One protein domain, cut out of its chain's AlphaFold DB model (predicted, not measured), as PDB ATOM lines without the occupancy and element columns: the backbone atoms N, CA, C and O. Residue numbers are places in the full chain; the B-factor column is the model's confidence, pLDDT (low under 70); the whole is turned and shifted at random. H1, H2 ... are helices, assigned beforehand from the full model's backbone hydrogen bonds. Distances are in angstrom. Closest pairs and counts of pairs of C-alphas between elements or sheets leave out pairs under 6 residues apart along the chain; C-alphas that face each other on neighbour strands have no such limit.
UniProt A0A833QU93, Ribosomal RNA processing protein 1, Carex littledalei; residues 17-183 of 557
ATOM      1  N   PRO A  17      54.371 -15.173  55.043       59.53
ATOM      2  CA  PRO A  17      53.577 -15.812  53.997       59.53
ATOM      3  C   PRO A  17      53.088 -17.197  54.455       59.53
ATOM      4  O   PRO A  17      53.865 -17.972  55.026       59.53
ATOM      5  N   PRO A  18      51.795 -17.526  54.264       69.12
ATOM      6  CA  PRO A  18      51.197 -18.701  54.879       69.12
ATOM      7  C   PRO A  18      51.837 -19.969  54.318       69.12
ATOM      8  O   PRO A  18      51.666 -20.303  53.148       69.12
ATOM      9  N   SER A  19      52.556 -20.697  55.174       82.00
ATOM     10  CA  SER A  19      53.275 -21.907  54.769       82.00
ATOM     11  C   SER A  19      52.351 -22.920  54.086       82.00
ATOM     12  O   SER A  19      51.162 -23.015  54.401       82.00
ATOM     13  N   ALA A  20      52.894 -23.748  53.193       81.56
ATOM     14  CA  ALA A  20      52.120 -24.765  52.476       81.56
ATOM     15  C   ALA A  20      51.319 -25.709  53.405       81.56
ATOM     16  O   ALA A  20      50.233 -26.165  53.050       81.56
ATOM     17  N   ALA A  21      51.803 -25.951  54.631       83.94
ATOM     18  CA  ALA A  21      51.071 -26.696  55.660       83.94
ATOM     19  C   ALA A  21      49.865 -25.925  56.242       83.94
ATOM     20  O   ALA A  21      48.892 -26.546  56.667       83.94
ATOM     21  N   SER A  22      49.906 -24.591  56.258       88.81
ATOM     22  CA  SER A  22      48.761 -23.722  56.561       88.81
ATOM     23  C   SER A  22      47.744 -23.730  55.413       88.81
ATOM     24  O   SER A  22      46.560 -23.975  55.643       88.81
ATOM     25  N   ILE A  23      48.206 -23.586  54.163       90.69
ATOM     26  CA  ILE A  23      47.353 -23.647  52.960       90.69
ATOM     27  C   ILE A  23      46.614 -24.995  52.888       90.69
ATOM     28  O   ILE A  23      45.391 -25.020  52.761       90.69
ATOM     29  N   ALA A  24      47.312 -26.119  53.084       91.44
ATOM     30  CA  ALA A  24      46.701 -27.452  53.114       91.44
ATOM     31  C   ALA A  24      45.603 -27.597  54.194       91.44
ATOM     32  O   ALA A  24      44.575 -28.229  53.944       91.44
ATOM     33  N   LYS A  25      45.776 -26.973  55.371       92.94
ATOM     34  CA  LYS A  25      44.759 -26.939  56.444       92.94
ATOM     35  C   LYS A  25      43.550 -26.062  56.092       92.94
ATOM     36  O   LYS A  25      42.434 -26.402  56.478       92.94
ATOM     37  N   LEU A  26      43.744 -24.958  55.363       94.62
ATOM     38  CA  LEU A  26      42.645 -24.118  54.864       94.62
ATOM     39  C   LEU A  26      41.814 -24.853  53.802       94.62
ATOM     40  O   LEU A  26      40.585 -24.836  53.868       94.62
ATOM     41  N   LEU A  27      42.476 -25.548  52.875       94.94
ATOM     42  CA  LEU A  27      41.837 -26.354  51.828       94.94
ATOM     43  C   LEU A  27      41.008 -27.513  52.408       94.94
ATOM     44  O   LEU A  27      39.874 -27.729  51.988       94.94
ATOM     45  N   ALA A  28      41.520 -28.198  53.433       93.75
ATOM     46  CA  ALA A  28      40.800 -29.256  54.150       93.75
ATOM     47  C   ALA A  28      39.768 -28.740  55.186       93.75
ATOM     48  O   ALA A  28      39.246 -29.522  55.980       93.75
ATOM     49  N   SER A  29      39.471 -27.435  55.231       93.62
ATOM     50  CA  SER A  29      38.550 -26.870  56.225       93.62
ATOM     51  C   SER A  29      37.082 -27.222  55.930       93.62
ATOM     52  O   SER A  29      36.645 -27.093  54.784       93.62
ATOM     53  N   PRO A  30      36.244 -27.539  56.940       91.69
ATOM     54  CA  PRO A  30      34.804 -27.709  56.735       91.69
ATOM     55  C   PRO A  30      34.098 -26.401  56.326       91.69
ATOM     56  O   PRO A  30      33.044 -26.444  55.691       91.69
ATOM     57  N   LYS A  31      34.681 -25.226  56.610       93.56
ATOM     58  CA  LYS A  31      34.105 -23.920  56.246       93.56
ATOM     59  C   LYS A  31      34.418 -23.558  54.790       93.56
ATOM     60  O   LYS A  31      35.569 -23.283  54.460       93.56
ATOM     61  N   THR A  32      33.396 -23.449  53.939       92.12
ATOM     62  CA  THR A  32      33.545 -23.127  52.503       92.12
ATOM     63  C   THR A  32      34.322 -21.829  52.252       92.12
ATOM     64  O   THR A  32      35.182 -21.793  51.381       92.12
ATOM     65  N   ALA A  33      34.112 -20.784  53.061       94.00
ATOM     66  CA  ALA A  33      34.874 -19.536  52.949       94.00
ATOM     67  C   ALA A  33      36.389 -19.723  53.188       94.00
ATOM     68  O   ALA A  33      37.203 -19.111  52.497       94.00
ATOM     69  N   ALA A  34      36.778 -20.606  54.117       94.12
ATOM     70  CA  ALA A  34      38.182 -20.925  54.377       94.12
ATOM     71  C   ALA A  34      38.800 -21.748  53.236       94.12
ATOM     72  O   ALA A  34      39.931 -21.469  52.842       94.12
ATOM     73  N   ARG A  35      38.035 -22.680  52.645       95.62
ATOM     74  CA  ARG A  35      38.445 -23.416  51.436       95.62
ATOM     75  C   ARG A  35      38.673 -22.483  50.252       95.62
ATOM     76  O   ARG A  35      39.744 -22.506  49.658       95.62
ATOM     77  N   ASN A  36      37.713 -21.600  49.970       93.31
ATOM     78  CA  ASN A  36      37.807 -20.626  48.880       93.31
ATOM     79  C   ASN A  36      39.001 -19.674  49.069       93.31
ATOM     80  O   ASN A  36      39.714 -19.394  48.106       93.31
ATOM     81  N   ARG A  37      39.278 -19.224  50.306       93.75
ATOM     82  CA  ARG A  37      40.505 -18.472  50.625       93.75
ATOM     83  C   ARG A  37      41.763 -19.319  50.402       93.75
ATOM     84  O   ARG A  37      42.727 -18.807  49.847       93.75
ATOM     85  N   GLY A  38      41.750 -20.595  50.787       94.38
ATOM     86  CA  GLY A  38      42.850 -21.537  50.559       94.38
ATOM     87  C   GLY A  38      43.182 -21.741  49.077       94.38
ATOM     88  O   GLY A  38      44.356 -21.729  48.727       94.38
ATOM     89  N   VAL A  39      42.173 -21.857  48.205       94.06
ATOM     90  CA  VAL A  39      42.372 -21.977  46.746       94.06
ATOM     91  C   VAL A  39      42.952 -20.686  46.160       94.06
ATOM     92  O   VAL A  39      43.914 -20.755  45.402       94.06
ATOM     93  N   ARG A  40      42.447 -19.507  46.558       92.44
ATOM     94  CA  ARG A  40      43.016 -18.217  46.116       92.44
ATOM     95  C   ARG A  40      44.464 -18.025  46.574       92.44
ATOM     96  O   ARG A  40      45.303 -17.658  45.763       92.44
ATOM     97  N   LEU A  41      44.767 -18.328  47.840       92.44
ATOM     98  CA  LEU A  41      46.133 -18.268  48.376       92.44
ATOM     99  C   LEU A  41      47.071 -19.272  47.701       92.44
ATOM    100  O   LEU A  41      48.239 -18.961  47.502       92.44
ATOM    101  N   LEU A  42      46.585 -20.461  47.327       92.50
ATOM    102  CA  LEU A  42      47.379 -21.381  46.517       92.50
ATOM    103  C   LEU A  42      47.652 -20.784  45.131       92.50
ATOM    104  O   LEU A  42      48.788 -20.825  44.684       92.50
ATOM    105  N   SER A  43      46.647 -20.186  44.487       90.69
ATOM    106  CA  SER A  43      46.795 -19.593  43.153       90.69
ATOM    107  C   SER A  43      47.821 -18.463  43.090       90.69
ATOM    108  O   SER A  43      48.521 -18.362  42.089       90.69
ATOM    109  N   SER A  44      47.926 -17.624  44.126       88.25
ATOM    110  CA  SER A  44      48.917 -16.542  44.160       88.25
ATOM    111  C   SER A  44      50.303 -16.998  44.621       88.25
ATOM    112  O   SER A  44      51.302 -16.446  44.168       88.25
ATOM    113  N   LEU A  45      50.392 -18.001  45.502       86.44
ATOM    114  CA  LEU A  45      51.668 -18.419  46.093       86.44
ATOM    115  C   LEU A  45      52.352 -19.571  45.350       86.44
ATOM    116  O   LEU A  45      53.575 -19.663  45.415       86.44
ATOM    117  N   LEU A  46      51.624 -20.434  44.634       85.94
ATOM    118  CA  LEU A  46      52.197 -21.610  43.964       85.94
ATOM    119  C   LEU A  46      53.369 -21.274  43.011       85.94
ATOM    120  O   LEU A  46      54.376 -21.975  43.114       85.94
ATOM    121  N   PRO A  47      53.339 -20.195  42.193       83.19
ATOM    122  CA  PRO A  47      54.502 -19.788  41.395       83.19
ATOM    123  C   PRO A  47      55.712 -19.405  42.263       83.19
ATOM    124  O   PRO A  47      56.829 -19.849  42.010       83.19
ATOM    125  N   SER A  48      55.484 -18.630  43.332       80.88
ATOM    126  CA  SER A  48      56.531 -18.145  44.252       80.88
ATOM    127  C   SER A  48      57.133 -19.223  45.165       80.88
ATOM    128  O   SER A  48      58.121 -18.972  45.848       80.88
ATOM    129  N   LEU A  49      56.530 -20.414  45.200       71.50
ATOM    130  CA  LEU A  49      56.952 -21.549  46.023       71.50
ATOM    131  C   LEU A  49      57.825 -22.560  45.257       71.50
ATOM    132  O   LEU A  49      58.161 -23.606  45.813       71.50
ATOM    133  N   SER A  50      58.184 -22.272  44.003       73.88
ATOM    134  CA  SER A  50      59.094 -23.094  43.199       73.88
ATOM    135  C   SER A  50      60.570 -22.778  43.513       73.88
ATOM    136  O   SER A  50      60.910 -21.597  43.607       73.88
ATOM    137  N   PRO A  51      61.473 -23.775  43.636       71.38
ATOM    138  CA  PRO A  51      61.229 -25.216  43.548       71.38
ATOM    139  C   PRO A  51      60.579 -25.781  44.824       71.38
ATOM    140  O   PRO A  51      61.071 -25.586  45.937       71.38
ATOM    141  N   LEU A  52      59.490 -26.538  44.659       78.12
ATOM    142  CA  LEU A  52      58.695 -27.066  45.768       78.12
ATOM    143  C   LEU A  52      59.019 -28.550  46.027       78.12
ATOM    144  O   LEU A  52      58.874 -29.356  45.114       78.12
ATOM    145  N   PRO A  53      59.373 -28.975  47.257       84.75
ATOM    146  CA  PRO A  53      59.596 -30.393  47.536       84.75
ATOM    147  C   PRO A  53      58.319 -31.235  47.379       84.75
ATOM    148  O   PRO A  53      57.279 -30.883  47.946       84.75
ATOM    149  N   ASP A  54      58.413 -32.402  46.733       83.75
ATOM    150  CA  ASP A  54      57.299 -33.335  46.473       83.75
ATOM    151  C   ASP A  54      56.439 -33.604  47.716       83.75
ATOM    152  O   ASP A  54      55.209 -33.569  47.683       83.75
ATOM    153  N   SER A  55      57.091 -33.822  48.866       88.81
ATOM    154  CA  SER A  55      56.407 -34.107  50.135       88.81
ATOM    155  C   SER A  55      55.563 -32.936  50.649       88.81
ATOM    156  O   SER A  55      54.719 -33.126  51.525       88.81
ATOM    157  N   THR A  56      55.796 -31.719  50.163       90.12
ATOM    158  CA  THR A  56      54.993 -30.525  50.440       90.12
ATOM    159  C   THR A  56      53.849 -30.418  49.442       90.12
ATOM    160  O   THR A  56      52.704 -30.214  49.852       90.12
ATOM    161  N   LEU A  57      54.115 -30.658  48.159       91.44
ATOM    162  CA  LEU A  57      53.094 -30.647  47.115       91.44
ATOM    163  C   LEU A  57      52.033 -31.743  47.323       91.44
ATOM    164  O   LEU A  57      50.840 -31.478  47.194       91.44
ATOM    165  N   LEU A  58      52.420 -32.931  47.794       93.38
ATOM    166  CA  LEU A  58      51.491 -33.999  48.197       93.38
ATOM    167  C   LEU A  58      50.628 -33.630  49.421       93.38
ATOM    168  O   LEU A  58      49.493 -34.101  49.537       93.38
ATOM    169  N   LYS A  59      51.111 -32.763  50.326       93.31
ATOM    170  CA  LYS A  59      50.298 -32.224  51.438       93.31
ATOM    171  C   LYS A  59      49.269 -31.218  50.919       93.31
ATOM    172  O   LYS A  59      48.115 -31.277  51.343       93.31
ATOM    173  N   ILE A  60      49.656 -30.352  49.977       94.50
ATOM    174  CA  ILE A  60      48.736 -29.441  49.275       94.50
ATOM    175  C   ILE A  60      47.668 -30.252  48.534       94.50
ATOM    176  O   ILE A  60      46.482 -30.013  48.741       94.50
ATOM    177  N   TRP A  61      48.059 -31.266  47.757       96.19
ATOM    178  CA  TRP A  61      47.131 -32.114  47.005       96.19
ATOM    179  C   TRP A  61      46.179 -32.924  47.887       96.19
ATOM    180  O   TRP A  61      45.001 -33.043  47.554       96.19
ATOM    181  N   LYS A  62      46.617 -33.403  49.059       95.19
ATOM    182  CA  LYS A  62      45.698 -33.985  50.052       95.19
ATOM    183  C   LYS A  62      44.703 -32.946  50.594       95.19
ATOM    184  O   LYS A  62      43.540 -33.276  50.810       95.19
ATOM    185  N   GLY A  63      45.125 -31.691  50.750       96.38
ATOM    186  CA  GLY A  63      44.234 -30.560  51.032       96.38
ATOM    187  C   GLY A  63      43.222 -30.304  49.909       96.38
ATOM    188  O   GLY A  63      42.031 -30.183  50.186       96.38
ATOM    189  N   LEU A  64      43.662 -30.278  48.646       97.75
ATOM    190  CA  LEU A  64      42.806 -30.098  47.463       97.75
ATOM    191  C   LEU A  64      41.786 -31.232  47.299       97.75
ATOM    192  O   LEU A  64      40.617 -30.966  47.023       97.75
ATOM    193  N   PHE A  65      42.195 -32.480  47.544       97.69
ATOM    194  CA  PHE A  65      41.304 -33.639  47.536       97.69
ATOM    195  C   PHE A  65      40.142 -33.457  48.522       97.69
ATOM    196  O   PHE A  65      38.983 -33.584  48.129       97.69
ATOM    197  N   PHE A  66      40.418 -33.066  49.773       96.50
ATOM    198  CA  PHE A  66      39.354 -32.786  50.746       96.50
ATOM    199  C   PHE A  66      38.599 -31.477  50.470       96.50
ATOM    200  O   PHE A  66      37.403 -31.388  50.755       96.50
ATOM    201  N   CYS A  67      39.236 -30.491  49.837       97.38
ATOM    202  CA  CYS A  67      38.556 -29.282  49.379       97.38
ATOM    203  C   CYS A  67      37.432 -29.618  48.391       97.38
ATOM    204  O   CYS A  67      36.304 -29.137  48.523       97.38
ATOM    205  N   PHE A  68      37.737 -30.504  47.442       97.69
ATOM    206  CA  PHE A  68      36.816 -31.003  46.429       97.69
ATOM    207  C   PHE A  68      35.832 -32.056  46.977       97.69
ATOM    208  O   PHE A  68      34.660 -32.092  46.591       97.69
ATOM    209  N   TRP A  69      36.246 -32.862  47.961       96.75
ATOM    210  CA  TRP A  69      35.370 -33.771  48.713       96.75
ATOM    211  C   TRP A  69      34.172 -33.037  49.335       96.75
ATOM    212  O   TRP A  69      33.048 -33.539  49.262       96.75
ATOM    213  N   HIS A  70      34.397 -31.821  49.843       94.88
ATOM    214  CA  HIS A  70      33.385 -30.904  50.388       94.88
ATOM    215  C   HIS A  70      32.821 -29.893  49.358       94.88
ATOM    216  O   HIS A  70      32.367 -28.805  49.724       94.88
ATOM    217  N   ALA A  71      32.879 -30.198  48.059       94.81
ATOM    218  CA  ALA A  71      32.158 -29.463  47.018       94.81
ATOM    219  C   ALA A  71      30.833 -30.172  46.690       94.81
ATOM    220  O   ALA A  71      30.839 -31.216  46.038       94.81
ATOM    221  N   ASP A  72      29.701 -29.619  47.132       92.38
ATOM    222  CA  ASP A  72      28.400 -30.314  47.076       92.38
ATOM    223  C   ASP A  72      27.435 -29.762  46.006       92.38
ATOM    224  O   ASP A  72      26.547 -30.473  45.548       92.38
ATOM    225  N   LYS A  73      27.617 -28.511  45.554       93.44
ATOM    226  CA  LYS A  73      26.802 -27.900  44.483       93.44
ATOM    227  C   LYS A  73      27.442 -28.132  43.109       93.44
ATOM    228  O   LYS A  73      28.582 -27.724  42.915       93.44
ATOM    229  N   SER A  74      26.698 -28.683  42.144       94.50
ATOM    230  CA  SER A  74      27.198 -29.050  40.798       94.50
ATOM    231  C   SER A  74      27.961 -27.929  40.064       94.50
ATOM    232  O   SER A  74      29.116 -28.117  39.682       94.50
ATOM    233  N   LEU A  75      27.396 -26.717  39.959       95.06
ATOM    234  CA  LEU A  75      28.084 -25.584  39.311       95.06
ATOM    235  C   LEU A  75      29.422 -25.232  39.992       95.06
ATOM    236  O   LEU A  75      30.409 -24.935  39.321       95.06
ATOM    237  N   TYR A  76      29.476 -25.328  41.325       95.50
ATOM    238  CA  TYR A  76      30.701 -25.112  42.096       95.50
ATOM    239  C   TYR A  76      31.692 -26.275  41.947       95.50
ATOM    240  O   TYR A  76      32.888 -26.024  41.874       95.50
ATOM    241  N   GLN A  77      31.231 -27.526  41.829       96.75
ATOM    242  CA  GLN A  77      32.093 -28.672  41.502       96.75
ATOM    243  C   GLN A  77      32.760 -28.482  40.135       96.75
ATOM    244  O   GLN A  77      33.967 -28.667  40.029       96.75
ATOM    245  N   SER A  78      32.013 -28.059  39.109       97.19
ATOM    246  CA  SER A  78      32.562 -27.799  37.769       97.19
ATOM    247  C   SER A  78      33.588 -26.658  37.781       97.19
ATOM    248  O   SER A  78      34.712 -26.833  37.312       97.19
ATOM    249  N   SER A  79      33.245 -25.522  38.399       97.25
ATOM    250  CA  SER A  79      34.147 -24.370  38.545       97.25
ATOM    251  C   SER A  79      35.415 -24.712  39.341       97.25
ATOM    252  O   SER A  79      36.521 -24.398  38.899       97.25
ATOM    253  N   LEU A  80      35.280 -25.416  40.470       97.50
ATOM    254  CA  LEU A  80      36.409 -25.835  41.301       97.50
ATOM    255  C   LEU A  80      37.272 -26.898  40.606       97.50
ATOM    256  O   LEU A  80      38.489 -26.849  40.736       97.50
ATOM    257  N   ALA A  81      36.685 -27.830  39.846       98.31
ATOM    258  CA  ALA A  81      37.444 -28.825  39.087       98.31
ATOM    259  C   ALA A  81      38.345 -28.161  38.037       98.31
ATOM    260  O   ALA A  81      39.528 -28.492  37.956       98.31
ATOM    261  N   THR A  82      37.818 -27.187  37.288       97.94
ATOM    262  CA  THR A  82      38.619 -26.370  36.363       97.94
ATOM    263  C   THR A  82      39.679 -25.563  37.121       97.94
ATOM    264  O   THR A  82      40.849 -25.645  36.772       97.94
ATOM    265  N   SER A  83      39.318 -24.864  38.205       97.19
ATOM    266  CA  SER A  83      40.259 -24.041  38.991       97.19
ATOM    267  C   SER A  83      41.369 -24.832  39.696       97.19
ATOM    268  O   SER A  83      42.395 -24.248  40.031       97.19
ATOM    269  N   ILE A  84      41.171 -26.123  39.975       97.88
ATOM    270  CA  ILE A  84      42.215 -27.007  40.514       97.88
ATOM    271  C   ILE A  84      43.107 -27.527  39.384       97.88
ATOM    272  O   ILE A  84      44.322 -27.608  39.547       97.88
ATOM    273  N   ALA A  85      42.525 -27.885  38.240       98.19
ATOM    274  CA  ALA A  85      43.271 -28.419  37.110       98.19
ATOM    275  C   ALA A  85      44.084 -27.347  36.360       98.19
ATOM    276  O   ALA A  85      45.172 -27.652  35.879       98.19
ATOM    277  N   SER A  86      43.626 -26.092  36.325       97.31
ATOM    278  CA  SER A  86      44.339 -24.984  35.674       97.31
ATOM    279  C   SER A  86      45.717 -24.709  36.278       97.31
ATOM    280  O   SER A  86      46.588 -24.197  35.587       97.31
ATOM    281  N   PHE A  87      45.984 -25.119  37.523       95.94
ATOM    282  CA  PHE A  87      47.334 -25.071  38.098       95.94
ATOM    283  C   PHE A  87      48.367 -25.923  37.331       95.94
ATOM    284  O   PHE A  87      49.562 -25.691  37.497       95.94
ATOM    285  N   ILE A  88      47.940 -26.859  36.475       97.00
ATOM    286  CA  ILE A  88      48.826 -27.615  35.574       97.00
ATOM    287  C   ILE A  88      49.275 -26.737  34.394       97.00
ATOM    288  O   ILE A  88      50.457 -26.711  34.079       97.00
ATOM    289  N   SER A  89      48.356 -25.997  33.764       95.75
ATOM    290  CA  SER A  89      48.605 -25.238  32.524       95.75
ATOM    291  C   SER A  89      48.948 -23.757  32.725       95.75
ATOM    292  O   SER A  89      49.501 -23.137  31.824       95.75
ATOM    293  N   SER A  90      48.598 -23.170  33.873       92.75
ATOM    294  CA  SER A  90      48.812 -21.748  34.200       92.75
ATOM    295  C   SER A  90      50.128 -21.477  34.945       92.75
ATOM    296  O   SER A  90      50.312 -20.391  35.487       92.75
ATOM    297  N   ASN A  91      51.030 -22.459  35.004       89.25
ATOM    298  CA  ASN A  91      52.349 -22.370  35.631       89.25
ATOM    299  C   ASN A  91      53.442 -22.780  34.632       89.25
ATOM    300  O   ASN A  91      53.159 -23.445  33.636       89.25
ATOM    301  N   GLY A  92      54.700 -22.429  34.921       90.94
ATOM    302  CA  GLY A  92      55.851 -22.902  34.141       90.94
ATOM    303  C   GLY A  92      55.949 -24.439  34.109       90.94
ATOM    304  O   GLY A  92      55.513 -25.096  35.064       90.94
ATOM    305  N   PRO A  93      56.518 -25.032  33.042       93.38
ATOM    306  CA  PRO A  93      56.311 -26.440  32.701       93.38
ATOM    307  C   PRO A  93      56.744 -27.433  33.781       93.38
ATOM    308  O   PRO A  93      56.024 -28.398  34.032       93.38
ATOM    309  N   ASP A  94      57.853 -27.190  34.482       92.62
ATOM    310  CA  ASP A  94      58.316 -28.092  35.543       92.62
ATOM    311  C   ASP A  94      57.413 -28.066  36.785       92.62
ATOM    312  O   ASP A  94      57.208 -29.101  37.421       92.62
ATOM    313  N   LEU A  95      56.815 -26.913  37.104       92.75
ATOM    314  CA  LEU A  95      55.851 -26.776  38.197       92.75
ATOM    315  C   LEU A  95      54.497 -27.393  37.814       92.75
ATOM    316  O   LEU A  95      53.906 -28.102  38.627       92.75
ATOM    317  N   GLY A  96      54.044 -27.204  36.570       95.19
ATOM    318  CA  GLY A  96      52.861 -27.882  36.025       95.19
ATOM    319  C   GLY A  96      53.011 -29.410  36.020       95.19
ATOM    320  O   GLY A  96      52.110 -30.128  36.455       95.19
ATOM    321  N   TYR A  97      54.187 -29.908  35.628       95.31
ATOM    322  CA  TYR A  97      54.564 -31.324  35.672       95.31
ATOM    323  C   TYR A  97      54.593 -31.890  37.104       95.31
ATOM    324  O   TYR A  97      53.975 -32.924  37.367       95.31
ATOM    325  N   GLN A  98      55.239 -31.205  38.057       94.56
ATOM    326  CA  GLN A  98      55.220 -31.600  39.476       94.56
ATOM    327  C   GLN A  98      53.785 -31.639  40.024       94.56
ATOM    328  O   GLN A  98      53.402 -32.566  40.746       94.56
ATOM    329  N   PHE A  99      52.964 -30.647  39.659       95.88
ATOM    330  CA  PHE A  99      51.564 -30.568  40.063       95.88
ATOM    331  C   PHE A  99      50.741 -31.729  39.493       95.88
ATOM    332  O   PHE A  99      49.919 -32.294  40.221       95.88
ATOM    333  N   LEU A 100      51.003 -32.136  38.248       97.56
ATOM    334  CA  LEU A 100      50.405 -33.312  37.616       97.56
ATOM    335  C   LEU A 100      50.800 -34.618  38.322       97.56
ATOM    336  O   LEU A 100      49.903 -35.377  38.693       97.56
ATOM    337  N   ASP A 101      52.089 -34.879  38.561       96.25
ATOM    338  CA  ASP A 101      52.538 -36.128  39.200       96.25
ATOM    339  C   ASP A 101      51.931 -36.302  40.601       96.25
ATOM    340  O   ASP A 101      51.349 -37.344  40.928       96.25
ATOM    341  N   ALA A 102      51.959 -35.234  41.403       96.38
ATOM    342  CA  ALA A 102      51.338 -35.214  42.721       96.38
ATOM    343  C   ALA A 102      49.804 -35.365  42.666       96.38
ATOM    344  O   ALA A 102      49.224 -35.958  43.588       96.38
ATOM    345  N   SER A 103      49.149 -34.894  41.595       97.19
ATOM    346  CA  SER A 103      47.710 -35.082  41.365       97.19
ATOM    347  C   SER A 103      47.365 -36.547  41.119       97.19
ATOM    348  O   SER A 103      46.531 -37.111  41.832       97.19
ATOM    349  N   LEU A 104      48.054 -37.192  40.174       97.31
ATOM    350  CA  LEU A 104      47.764 -38.557  39.750       97.31
ATOM    351  C   LEU A 104      48.132 -39.547  40.855       97.31
ATOM    352  O   LEU A 104      47.346 -40.446  41.141       97.31
ATOM    353  N   LEU A 105      49.255 -39.343  41.553       96.00
ATOM    354  CA  LEU A 105      49.629 -40.153  42.716       96.00
ATOM    355  C   LEU A 105      48.625 -40.012  43.875       96.00
ATOM    356  O   LEU A 105      48.300 -40.999  44.539       96.00
ATOM    357  N   THR A 106      48.112 -38.804  44.131       96.62
ATOM    358  CA  THR A 106      47.107 -38.586  45.185       96.62
ATOM    359  C   THR A 106      45.771 -39.215  44.815       96.62
ATOM    360  O   THR A 106      45.207 -39.949  45.627       96.62
ATOM    361  N   LEU A 107      45.289 -38.989  43.594       97.00
ATOM    362  CA  LEU A 107      44.033 -39.559  43.115       97.00
ATOM    363  C   LEU A 107      44.109 -41.087  43.060       97.00
ATOM    364  O   LEU A 107      43.246 -41.732  43.645       97.00
ATOM    365  N   ARG A 108      45.167 -41.679  42.486       95.19
ATOM    366  CA  ARG A 108      45.348 -43.142  42.407       95.19
ATOM    367  C   ARG A 108      45.321 -43.821  43.778       95.19
ATOM    368  O   ARG A 108      44.755 -44.906  43.902       95.19
ATOM    369  N   ARG A 109      45.906 -43.184  44.802       94.44
ATOM    370  CA  ARG A 109      45.922 -43.694  46.184       94.44
ATOM    371  C   ARG A 109      44.551 -43.611  46.853       94.44
ATOM    372  O   ARG A 109      44.141 -44.568  47.500       94.44
ATOM    373  N   GLU A 110      43.864 -42.476  46.737       95.44
ATOM    374  CA  GLU A 110      42.602 -42.240  47.453       95.44
ATOM    375  C   GLU A 110      41.362 -42.747  46.690       95.44
ATOM    376  O   GLU A 110      40.277 -42.773  47.259       95.44
ATOM    377  N   TRP A 111      41.488 -43.177  45.427       96.38
ATOM    378  CA  TRP A 111      40.350 -43.538  44.567       96.38
ATOM    379  C   TRP A 111      39.444 -44.635  45.147       96.38
ATOM    380  O   TRP A 111      38.222 -44.529  45.086       96.38
ATOM    381  N   GLY A 112      40.033 -45.657  45.776       95.25
ATOM    382  CA  GLY A 112      39.288 -46.716  46.468       95.25
ATOM    383  C   GLY A 112      38.560 -46.266  47.740       95.25
ATOM    384  O   GLY A 112      37.718 -47.004  48.244       95.25
ATOM    385  N   ASN A 113      38.862 -45.065  48.242       95.25
ATOM    386  CA  ASN A 113      38.239 -44.458  49.420       95.25
ATOM    387  C   ASN A 113      37.078 -43.514  49.045       95.25
ATOM    388  O   ASN A 113      36.424 -42.977  49.939       95.25
ATOM    389  N   ILE A 114      36.826 -43.278  47.750       97.06
ATOM    390  CA  ILE A 114      35.730 -42.432  47.259       97.06
ATOM    391  C   ILE A 114      34.427 -43.237  47.274       97.06
ATOM    392  O   ILE A 114      34.308 -44.263  46.605       97.06
ATOM    393  N   ASP A 115      33.427 -42.758  48.012       96.00
ATOM    394  CA  ASP A 115      32.093 -43.354  48.009       96.00
ATOM    395  C   ASP A 115      31.315 -43.024  46.727       96.00
ATOM    396  O   ASP A 115      31.533 -41.998  46.078       96.00
ATOM    397  N   TYR A 116      30.358 -43.889  46.385       95.25
ATOM    398  CA  TYR A 116      29.576 -43.804  45.147       95.25
ATOM    399  C   TYR A 116      28.951 -42.417  44.908       95.25
ATOM    400  O   TYR A 116      29.063 -41.884  43.808       95.25
ATOM    401  N   LEU A 117      28.403 -41.776  45.950       95.69
ATOM    402  CA  LEU A 117      27.749 -40.461  45.857       95.69
ATOM    403  C   LEU A 117      28.719 -39.299  45.564       95.69
ATOM    404  O   LEU A 117      28.282 -38.173  45.328       95.69
ATOM    405  N   ARG A 118      30.035 -39.542  45.600       96.31
ATOM    406  CA  ARG A 118      31.078 -38.560  45.268       96.31
ATOM    407  C   ARG A 118      31.825 -38.883  43.976       96.31
ATOM    408  O   ARG A 118      32.581 -38.025  43.521       96.31
ATOM    409  N   MET A 119      31.630 -40.058  43.379       96.56
ATOM    410  CA  MET A 119      32.466 -40.529  42.270       96.56
ATOM    411  C   MET A 119      32.364 -39.634  41.024       96.56
ATOM    412  O   MET A 119      33.391 -39.250  40.473       96.56
ATOM    413  N   ASP A 120      31.160 -39.202  40.639       97.31
ATOM    414  CA  ASP A 120      30.928 -38.443  39.395       97.31
ATOM    415  C   ASP A 120      31.694 -37.117  39.326       97.31
ATOM    416  O   ASP A 120      32.286 -36.771  38.299       97.31
ATOM    417  N   LYS A 121      31.775 -36.388  40.445       97.06
ATOM    418  CA  LYS A 121      32.591 -35.169  40.500       97.06
ATOM    419  C   LYS A 121      34.089 -35.477  40.423       97.06
ATOM    420  O   LYS A 121      34.833 -34.685  39.852       97.06
ATOM    421  N   PHE A 122      34.553 -36.610  40.956       98.25
ATOM    422  CA  PHE A 122      35.953 -37.019  40.820       98.25
ATOM    423  C   PHE A 122      36.274 -37.502  39.397       98.25
ATOM    424  O   PHE A 122      37.336 -37.149  38.885       98.25
ATOM    425  N   TYR A 123      35.347 -38.169  38.697       98.25
ATOM    426  CA  TYR A 123      35.456 -38.411  37.252       98.25
ATOM    427  C   TYR A 123      35.614 -37.090  36.469       98.25
ATOM    428  O   TYR A 123      36.501 -36.981  35.614       98.25
ATOM    429  N   LEU A 124      34.825 -36.059  36.798       98.38
ATOM    430  CA  LEU A 124      34.948 -34.715  36.212       98.38
ATOM    431  C   LEU A 124      36.299 -34.046  36.531       98.38
ATOM    432  O   LEU A 124      36.901 -33.448  35.641       98.38
ATOM    433  N   LEU A 125      36.803 -34.168  37.765       98.69
ATOM    434  CA  LEU A 125      38.112 -33.627  38.153       98.69
ATOM    435  C   LEU A 125      39.252 -34.261  37.345       98.69
ATOM    436  O   LEU A 125      40.096 -33.535  36.828       98.69
ATOM    437  N   VAL A 126      39.252 -35.588  37.166       98.50
ATOM    438  CA  VAL A 126      40.261 -36.282  36.341       98.50
ATOM    439  C   VAL A 126      40.182 -35.836  34.879       98.50
ATOM    440  O   VAL A 126      41.215 -35.583  34.261       98.50
ATOM    441  N   ARG A 127      38.969 -35.647  34.341       98.62
ATOM    442  CA  ARG A 127      38.766 -35.115  32.983       98.62
ATOM    443  C   ARG A 127      39.334 -33.699  32.825       98.62
ATOM    444  O   ARG A 127      39.969 -33.413  31.816       98.62
ATOM    445  N   ARG A 128      39.158 -32.821  33.819       98.62
ATOM    446  CA  ARG A 128      39.770 -31.477  33.820       98.62
ATOM    447  C   ARG A 128      41.293 -31.539  33.935       98.62
ATOM    448  O   ARG A 128      41.966 -30.848  33.179       98.62
ATOM    449  N   ILE A 129      41.835 -32.384  34.812       98.69
ATOM    450  CA  ILE A 129      43.285 -32.593  34.966       98.69
ATOM    451  C   ILE A 129      43.922 -33.016  33.639       98.69
ATOM    452  O   ILE A 129      44.922 -32.427  33.235       98.69
ATOM    453  N   LEU A 130      43.326 -33.975  32.925       98.50
ATOM    454  CA  LEU A 130      43.863 -34.422  31.640       98.50
ATOM    455  C   LEU A 130      43.733 -33.349  30.545       98.50
ATOM    456  O   LEU A 130      44.671 -33.144  29.781       98.50
ATOM    457  N   ASN A 131      42.627 -32.600  30.517       98.62
ATOM    458  CA  ASN A 131      42.459 -31.472  29.598       98.62
ATOM    459  C   ASN A 131      43.552 -30.399  29.789       98.62
ATOM    460  O   ASN A 131      44.228 -30.029  28.834       98.62
ATOM    461  N   HIS A 132      43.799 -29.968  31.032       98.62
ATOM    462  CA  HIS A 132      44.866 -29.008  31.336       98.62
ATOM    463  C   HIS A 132      46.280 -29.602  31.186       98.62
ATOM    464  O   HIS A 132      47.232 -28.857  30.968       98.62
ATOM    465  N   THR A 133      46.429 -30.931  31.220       98.56
ATOM    466  CA  THR A 133      47.686 -31.608  30.854       98.56
ATOM    467  C   THR A 133      47.984 -31.440  29.365       98.56
ATOM    468  O   THR A 133      49.086 -31.033  29.008       98.56
ATOM    469  N   PHE A 134      47.006 -31.670  28.483       98.62
ATOM    470  CA  PHE A 134      47.182 -31.407  27.051       98.62
ATOM    471  C   PHE A 134      47.331 -29.908  26.750       98.62
ATOM    472  O   PHE A 134      48.153 -29.548  25.912       98.62
ATOM    473  N   GLN A 135      46.642 -29.027  27.486       98.44
ATOM    474  CA  GLN A 135      46.847 -27.578  27.370       98.44
ATOM    475  C   GLN A 135      48.280 -27.160  27.748       98.44
ATOM    476  O   GLN A 135      48.851 -26.310  27.072       98.44
ATOM    477  N   LEU A 136      48.879 -27.772  28.780       98.12
ATOM    478  CA  LEU A 136      50.283 -27.552  29.142       98.12
ATOM    479  C   LEU A 136      51.241 -28.004  28.025       98.12
ATOM    480  O   LEU A 136      52.221 -27.318  27.742       98.12
ATOM    481  N   LEU A 137      50.967 -29.138  27.376       98.25
ATOM    482  CA  LEU A 137      51.777 -29.601  26.244       98.25
ATOM    483  C   LEU A 137      51.629 -28.671  25.030       98.25
ATOM    484  O   LEU A 137      52.634 -28.290  24.435       98.25
ATOM    485  N   GLN A 138      50.406 -28.244  24.706       97.56
ATOM    486  CA  GLN A 138      50.128 -27.321  23.604       97.56
ATOM    487  C   GLN A 138      50.782 -25.945  23.816       97.56
ATOM    488  O   GLN A 138      51.401 -25.425  22.891       97.56
ATOM    489  N   SER A 139      50.708 -25.367  25.024       97.00
ATOM    490  CA  SER A 139      51.335 -24.067  25.323       97.00
ATOM    491  C   SER A 139      52.866 -24.108  25.287       97.00
ATOM    492  O   SER A 139      53.502 -23.084  25.057       97.00
ATOM    493  N   ASN A 140      53.460 -25.296  25.438       96.94
ATOM    494  CA  ASN A 140      54.892 -25.552  25.272       96.94
ATOM    495  C   ASN A 140      55.211 -26.181  23.896       96.94
ATOM    496  O   ASN A 140      56.189 -26.914  23.755       96.94
ATOM    497  N   SER A 141      54.381 -25.913  22.876       96.38
ATOM    498  CA  SER A 141      54.566 -26.332  21.471       96.38
ATOM    499  C   SER A 141      54.822 -27.834  21.263       96.38
ATOM    500  O   SER A 141      55.499 -28.226  20.314       96.38
ATOM    501  N   TRP A 142      54.276 -28.680  22.141       97.25
ATOM    502  CA  TRP A 142      54.481 -30.132  22.168       97.25
ATOM    503  C   TRP A 142      55.952 -30.572  22.266       97.25
ATOM    504  O   TRP A 142      56.314 -31.601  21.688       97.25
ATOM    505  N   ASP A 143      56.789 -29.833  23.011       96.88
ATOM    506  CA  ASP A 143      58.193 -30.201  23.251       96.88
ATOM    507  C   ASP A 143      58.352 -31.690  23.602       96.88
ATOM    508  O   ASP A 143      57.763 -32.200  24.559       96.88
ATOM    509  N   SER A 144      59.203 -32.379  22.840       96.62
ATOM    510  CA  SER A 144      59.406 -33.824  22.944       96.62
ATOM    511  C   SER A 144      59.883 -34.250  24.339       96.62
ATOM    512  O   SER A 144      59.467 -35.302  24.836       96.62
ATOM    513  N   SER A 145      60.680 -33.420  25.029       97.06
ATOM    514  CA  SER A 145      61.128 -33.724  26.395       97.06
ATOM    515  C   SER A 145      59.982 -33.634  27.410       97.06
ATOM    516  O   SER A 145      59.842 -34.509  28.269       97.06
ATOM    517  N   LEU A 146      59.125 -32.616  27.301       97.44
ATOM    518  CA  LEU A 146      57.975 -32.414  28.177       97.44
ATOM    519  C   LEU A 146      56.880 -33.454  27.915       97.44
ATOM    520  O   LEU A 146      56.378 -34.040  28.873       97.44
ATOM    521  N   VAL A 147      56.563 -33.741  26.648       98.38
ATOM    522  CA  VAL A 147      55.610 -34.798  26.260       98.38
ATOM    523  C   VAL A 147      56.073 -36.149  26.806       98.38
ATOM    524  O   VAL A 147      55.283 -36.850  27.437       98.38
ATOM    525  N   SER A 148      57.357 -36.488  26.656       98.06
ATOM    526  CA  SER A 148      57.917 -37.743  27.181       98.06
ATOM    527  C   SER A 148      57.821 -37.830  28.708       98.06
ATOM    528  O   SER A 148      57.321 -38.828  29.228       98.06
ATOM    529  N   ARG A 149      58.217 -36.775  29.438       97.50
ATOM    530  CA  ARG A 149      58.099 -36.715  30.909       97.50
ATOM    531  C   ARG A 149      56.649 -36.859  31.378       97.50
ATOM    532  O   ARG A 149      56.362 -37.648  32.277       97.50
ATOM    533  N   VAL A 150      55.725 -36.121  30.762       98.12
ATOM    534  CA  VAL A 150      54.293 -36.166  31.091       98.12
ATOM    535  C   VAL A 150      53.715 -37.561  30.846       98.12
ATOM    536  O   VAL A 150      53.003 -38.077  31.709       98.12
ATOM    537  N   MET A 151      54.049 -38.208  29.726       98.06
ATOM    538  CA  MET A 151      53.539 -39.548  29.427       98.06
ATOM    539  C   MET A 151      54.164 -40.643  30.305       98.06
ATOM    540  O   MET A 151      53.433 -41.560  30.678       98.06
ATOM    541  N   GLU A 152      55.428 -40.523  30.740       97.12
ATOM    542  CA  GLU A 152      56.000 -41.410  31.774       97.12
ATOM    543  C   GLU A 152      55.182 -41.322  33.074       97.12
ATOM    544  O   GLU A 152      54.814 -42.341  33.654       97.12
ATOM    545  N   VAL A 153      54.835 -40.109  33.517       96.62
ATOM    546  CA  VAL A 153      54.014 -39.889  34.720       96.62
ATOM    547  C   VAL A 153      52.589 -40.428  34.556       96.62
ATOM    548  O   VAL A 153      52.065 -41.059  35.480       96.62
ATOM    549  N   VAL A 154      51.965 -40.260  33.385       97.38
ATOM    550  CA  VAL A 154      50.652 -40.858  33.082       97.38
ATOM    551  C   VAL A 154      50.730 -42.388  33.108       97.38
ATOM    552  O   VAL A 154      49.898 -43.019  33.765       97.38
ATOM    553  N   GLU A 155      51.741 -42.999  32.486       95.94
ATOM    554  CA  GLU A 155      51.939 -44.452  32.532       95.94
ATOM    555  C   GLU A 155      52.130 -44.929  33.976       95.94
ATOM    556  O   GLU A 155      51.338 -45.715  34.497       95.94
ATOM    557  N   LYS A 156      53.120 -44.375  34.674       94.62
ATOM    558  CA  LYS A 156      53.550 -44.758  36.025       94.62
ATOM    559  C   LYS A 156      52.469 -44.579  37.089       94.62
ATOM    560  O   LYS A 156      52.303 -45.452  37.939       94.62
ATOM    561  N   ARG A 157      51.739 -43.456  37.082       94.88
ATOM    562  CA  ARG A 157      50.743 -43.129  38.122       94.88
ATOM    563  C   ARG A 157      49.332 -43.554  37.737       94.88
ATOM    564  O   ARG A 157      48.638 -44.173  38.547       94.88
ATOM    565  N   ALA A 158      48.883 -43.227  36.527       94.69
ATOM    566  CA  ALA A 158      47.494 -43.441  36.132       94.69
ATOM    567  C   ALA A 158      47.231 -44.830  35.548       94.69
ATOM    568  O   ALA A 158      46.154 -45.375  35.785       94.69
ATOM    569  N   LEU A 159      48.198 -45.426  34.847       94.00
ATOM    570  CA  LEU A 159      48.007 -46.677  34.104       94.00
ATOM    571  C   LEU A 159      48.751 -47.889  34.696       94.00
ATOM    572  O   LEU A 159      48.381 -49.025  34.406       94.00
ATOM    573  N   GLY A 160      49.741 -47.662  35.566       87.31
ATOM    574  CA  GLY A 160      50.549 -48.703  36.207       87.31
ATOM    575  C   GLY A 160      49.735 -49.676  37.076       87.31
ATOM    576  O   GLY A 160      48.579 -49.395  37.398       87.31
ATOM    577  N   PRO A 161      50.309 -50.818  37.493       83.12
ATOM    578  CA  PRO A 161      49.554 -51.933  38.075       83.12
ATOM    579  C   PRO A 161      49.053 -51.714  39.516       83.12
ATOM    580  O   PRO A 161      48.192 -52.462  39.976       83.12
ATOM    581  N   GLU A 162      49.577 -50.726  40.245       79.00
ATOM    582  CA  GLU A 162      49.303 -50.534  41.678       79.00
ATOM    583  C   GLU A 162      48.031 -49.720  41.966       79.00
ATOM    584  O   GLU A 162      47.705 -48.765  41.269       79.00
ATOM    585  N   GLY A 163      47.319 -50.040  43.051       80.62
ATOM    586  CA  GLY A 163      46.097 -49.324  43.442       80.62
ATOM    587  C   GLY A 163      44.865 -49.692  42.603       80.62
ATOM    588  O   GLY A 163      44.854 -50.666  41.851       80.62
ATOM    589  N   THR A 164      43.766 -48.947  42.754       85.94
ATOM    590  CA  THR A 164      42.467 -49.381  42.209       85.94
ATOM    591  C   THR A 164      42.337 -49.171  40.700       85.94
ATOM    592  O   THR A 164      42.441 -48.047  40.209       85.94
ATOM    593  N   LYS A 165      41.981 -50.248  39.992       90.81
ATOM    594  CA  LYS A 165      41.808 -50.310  38.530       90.81
ATOM    595  C   LYS A 165      40.840 -49.272  37.944       90.81
ATOM    596  O   LYS A 165      41.049 -48.803  36.831       90.81
ATOM    597  N   GLY A 166      39.804 -48.886  38.698       94.25
ATOM    598  CA  GLY A 166      38.778 -47.936  38.247       94.25
ATOM    599  C   GLY A 166      39.321 -46.564  37.828       94.25
ATOM    600  O   GLY A 166      38.751 -45.941  36.938       94.25
ATOM    601  N   PHE A 167      40.449 -46.124  38.398       96.00
ATOM    602  CA  PHE A 167      41.118 -44.891  37.977       96.00
ATOM    603  C   PHE A 167      41.707 -45.023  36.568       96.00
ATOM    604  O   PHE A 167      41.404 -44.224  35.687       96.00
ATOM    605  N   SER A 168      42.492 -46.079  36.337       96.25
ATOM    606  CA  SER A 168      43.096 -46.390  35.038       96.25
ATOM    607  C   SER A 168      42.035 -46.600  33.961       96.25
ATOM    608  O   SER A 168      42.188 -46.119  32.845       96.25
ATOM    609  N   TYR A 169      40.928 -47.265  34.308       96.38
ATOM    610  CA  TYR A 169      39.795 -47.467  33.407       96.38
ATOM    611  C   TYR A 169      39.180 -46.145  32.921       96.38
ATOM    612  O   TYR A 169      38.896 -46.033  31.732       96.38
ATOM    613  N   HIS A 170      39.002 -45.165  33.814       97.62
ATOM    614  CA  HIS A 170      38.462 -43.843  33.473       97.62
ATOM    615  C   HIS A 170      39.448 -43.009  32.653       97.62
ATOM    616  O   HIS A 170      39.071 -42.380  31.668       97.62
ATOM    617  N   VAL A 171      40.735 -43.042  33.013       97.94
ATOM    618  CA  VAL A 171      41.787 -42.350  32.250       97.94
ATOM    619  C   VAL A 171      41.884 -42.899  30.821       97.94
ATOM    620  O   VAL A 171      42.041 -42.112  29.896       97.94
ATOM    621  N   VAL A 172      41.716 -44.213  30.621       98.00
ATOM    622  CA  VAL A 172      41.655 -44.844  29.287       98.00
ATOM    623  C   VAL A 172      40.428 -44.394  28.477       98.00
ATOM    624  O   VAL A 172      40.576 -44.124  27.289       98.00
ATOM    625  N   GLU A 173      39.241 -44.286  29.087       97.31
ATOM    626  CA  GLU A 173      38.019 -43.814  28.402       97.31
ATOM    627  C   GLU A 173      38.170 -42.393  27.860       97.31
ATOM    628  O   GLU A 173      37.958 -42.142  26.672       97.31
ATOM    629  N   ILE A 174      38.561 -41.467  28.735       97.88
ATOM    630  CA  ILE A 174      38.536 -40.033  28.435       97.88
ATOM    631  C   ILE A 174      39.759 -39.551  27.647       97.88
ATOM    632  O   ILE A 174      39.768 -38.398  27.221       97.88
ATOM    633  N   PHE A 175      40.796 -40.381  27.462       98.50
ATOM    634  CA  PHE A 175      42.071 -39.927  26.891       98.50
ATOM    635  C   PHE A 175      41.901 -39.310  25.504       98.50
ATOM    636  O   PHE A 175      42.309 -38.171  25.283       98.50
ATOM    637  N   LEU A 176      41.236 -40.021  24.588       97.56
ATOM    638  CA  LEU A 176      40.977 -39.502  23.244       97.56
ATOM    639  C   LEU A 176      39.925 -38.380  23.239       97.56
ATOM    640  O   LEU A 176      40.058 -37.427  22.475       97.56
ATOM    641  N   GLU A 177      38.924 -38.443  24.120       96.56
ATOM    642  CA  GLU A 177      37.868 -37.422  24.239       96.56
ATOM    643  C   GLU A 177      38.380 -36.061  24.734       96.56
ATOM    644  O   GLU A 177      37.769 -35.025  24.466       96.56
ATOM    645  N   GLU A 178      39.487 -36.049  25.476       97.81
ATOM    646  CA  GLU A 178      40.179 -34.821  25.852       97.81
ATOM    647  C   GLU A 178      41.271 -34.448  24.844       97.81
ATOM    648  O   GLU A 178      41.399 -33.263  24.544       97.81
ATOM    649  N   LEU A 179      41.984 -35.416  24.253       97.44
ATOM    650  CA  LEU A 179      43.036 -35.161  23.259       97.44
ATOM    651  C   LEU A 179      42.500 -34.537  21.961       97.44
ATOM    652  O   LEU A 179      43.171 -33.681  21.392       97.44
ATOM    653  N   ILE A 180      41.298 -34.914  21.504       95.88
ATOM    654  CA  ILE A 180      40.714 -34.433  20.234       95.88
ATOM    655  C   ILE A 180      40.695 -32.901  20.107       95.88
ATOM    656  O   ILE A 180      40.889 -32.371  19.019       95.88
ATOM    657  N   LYS A 181      40.548 -32.194  21.233       95.38
ATOM    658  CA  LYS A 181      40.483 -30.724  21.332       95.38
ATOM    659  C   LYS A 181      41.817 -30.032  21.031       95.38
ATOM    660  O   LYS A 181      41.853 -28.813  20.907       95.38
ATOM    661  N   PHE A 182      42.896 -30.807  20.949       95.81
ATOM    662  CA  PHE A 182      44.265 -30.347  20.731       95.81
ATOM    663  C   PHE A 182      44.903 -30.987  19.482       95.81
ATOM    664  O   PHE A 182      46.106 -30.845  19.274       95.81
ATOM    665  N   LEU A 183      44.116 -31.701  18.665       93.81
ATOM    666  CA  LEU A 183      44.531 -32.215  17.358       93.81
ATOM    667  C   LEU A 183      44.361 -31.129  16.267       93.81
ATOM    668  O   LEU A 183      43.491 -30.269  16.409       93.81
TER     669      LEU A 183
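What this domain is: This is residues 17 to 183 of the 557 residues of the protein "Ribosomal RNA processing protein 1" of Carex littledalei (UniProt A0A833QU93). Eight helices stand stacked in two rows, H1, H3, H5 and H7 in one and H2, H4, H6 and H8 in the other, and the chain passes from row to row at each link. H5 and H6 lie nearest the middle, and H1 and H2 are at one end of the stack. The printed part has 167 residues with eight named helices, H1 to H8 in order, and no named strand: the class is all helix. H2 to H8 form an up-and-down bundle, each running against the one before. The whole is compact, with a radius of gyration of the C-alphas of 15.0 A and spans of 40 by 37 by 29 A.

How they stand to each other: Begin at H1, residues 20 to 27, and H2, residues 32 to 45: this hairpin touches, closest at C-alphas 27 and 35, 4.5 A apart. H3, residues 54 to 69, touches H1 at a shallow tilt of 7 degrees, the same way, with C-alphas 24 and 63 closest at 4.5 A. H4, residues 74 to 89, touches H3 with residues 77 to 84 alone; C-alphas 68 and 77 are closest, 7.2 A apart. H5, residues 93 to 113, is the hub, touching five helices; its C-alpha 102 is the closest to H3, 5.6 A from C-alpha 58. H6, residues 116 to 139, touches H4, with C-alphas 89 and 136 closest at 4.4 A. H7, residues 144 to 159, touches H5 at a shallow tilt of 9 degrees, the same way, with C-alphas 105 and 157 closest at 5.6 A. H8, residues 165 to 182, touches H6 at a steep tilt of 41 degrees, with C-alphas 131 and 178 closest at 5.5 A. H1 and H8 are apart. Each O i to N i+4 pair is within hydrogen-bond range in H1, H2 and H7; the counts are 11 of 12 in H3, 9 of 12 in H4, 15 of 17 in H5, 17 of 20 in H6 and 10 of 14 in H8.

Where its parts are: Find C-alpha 20 at (52.120, -24.765, 52.476), where H1 begins. From first to last C-alpha, H1 to H8 measure 10.4, 19.8, 22.0, 23.3, 30.5, 35.4, 20.5 and 26.9 A. H8 ends at C-alpha 182, (44.265, -30.347, 20.731). H5 has a kink of 26 degrees near residue 107, and H8 one of 37 degrees near residue 176.

The domain as a whole: The C-alphas farthest apart, of Lys 31 and Ser 144, are 43.0 A apart. The printed part has no cut. The link from H2 to H3 is short and the others are tight. Mean pLDDT of the printed part is 93.8; residues 17 and 18 are under 70.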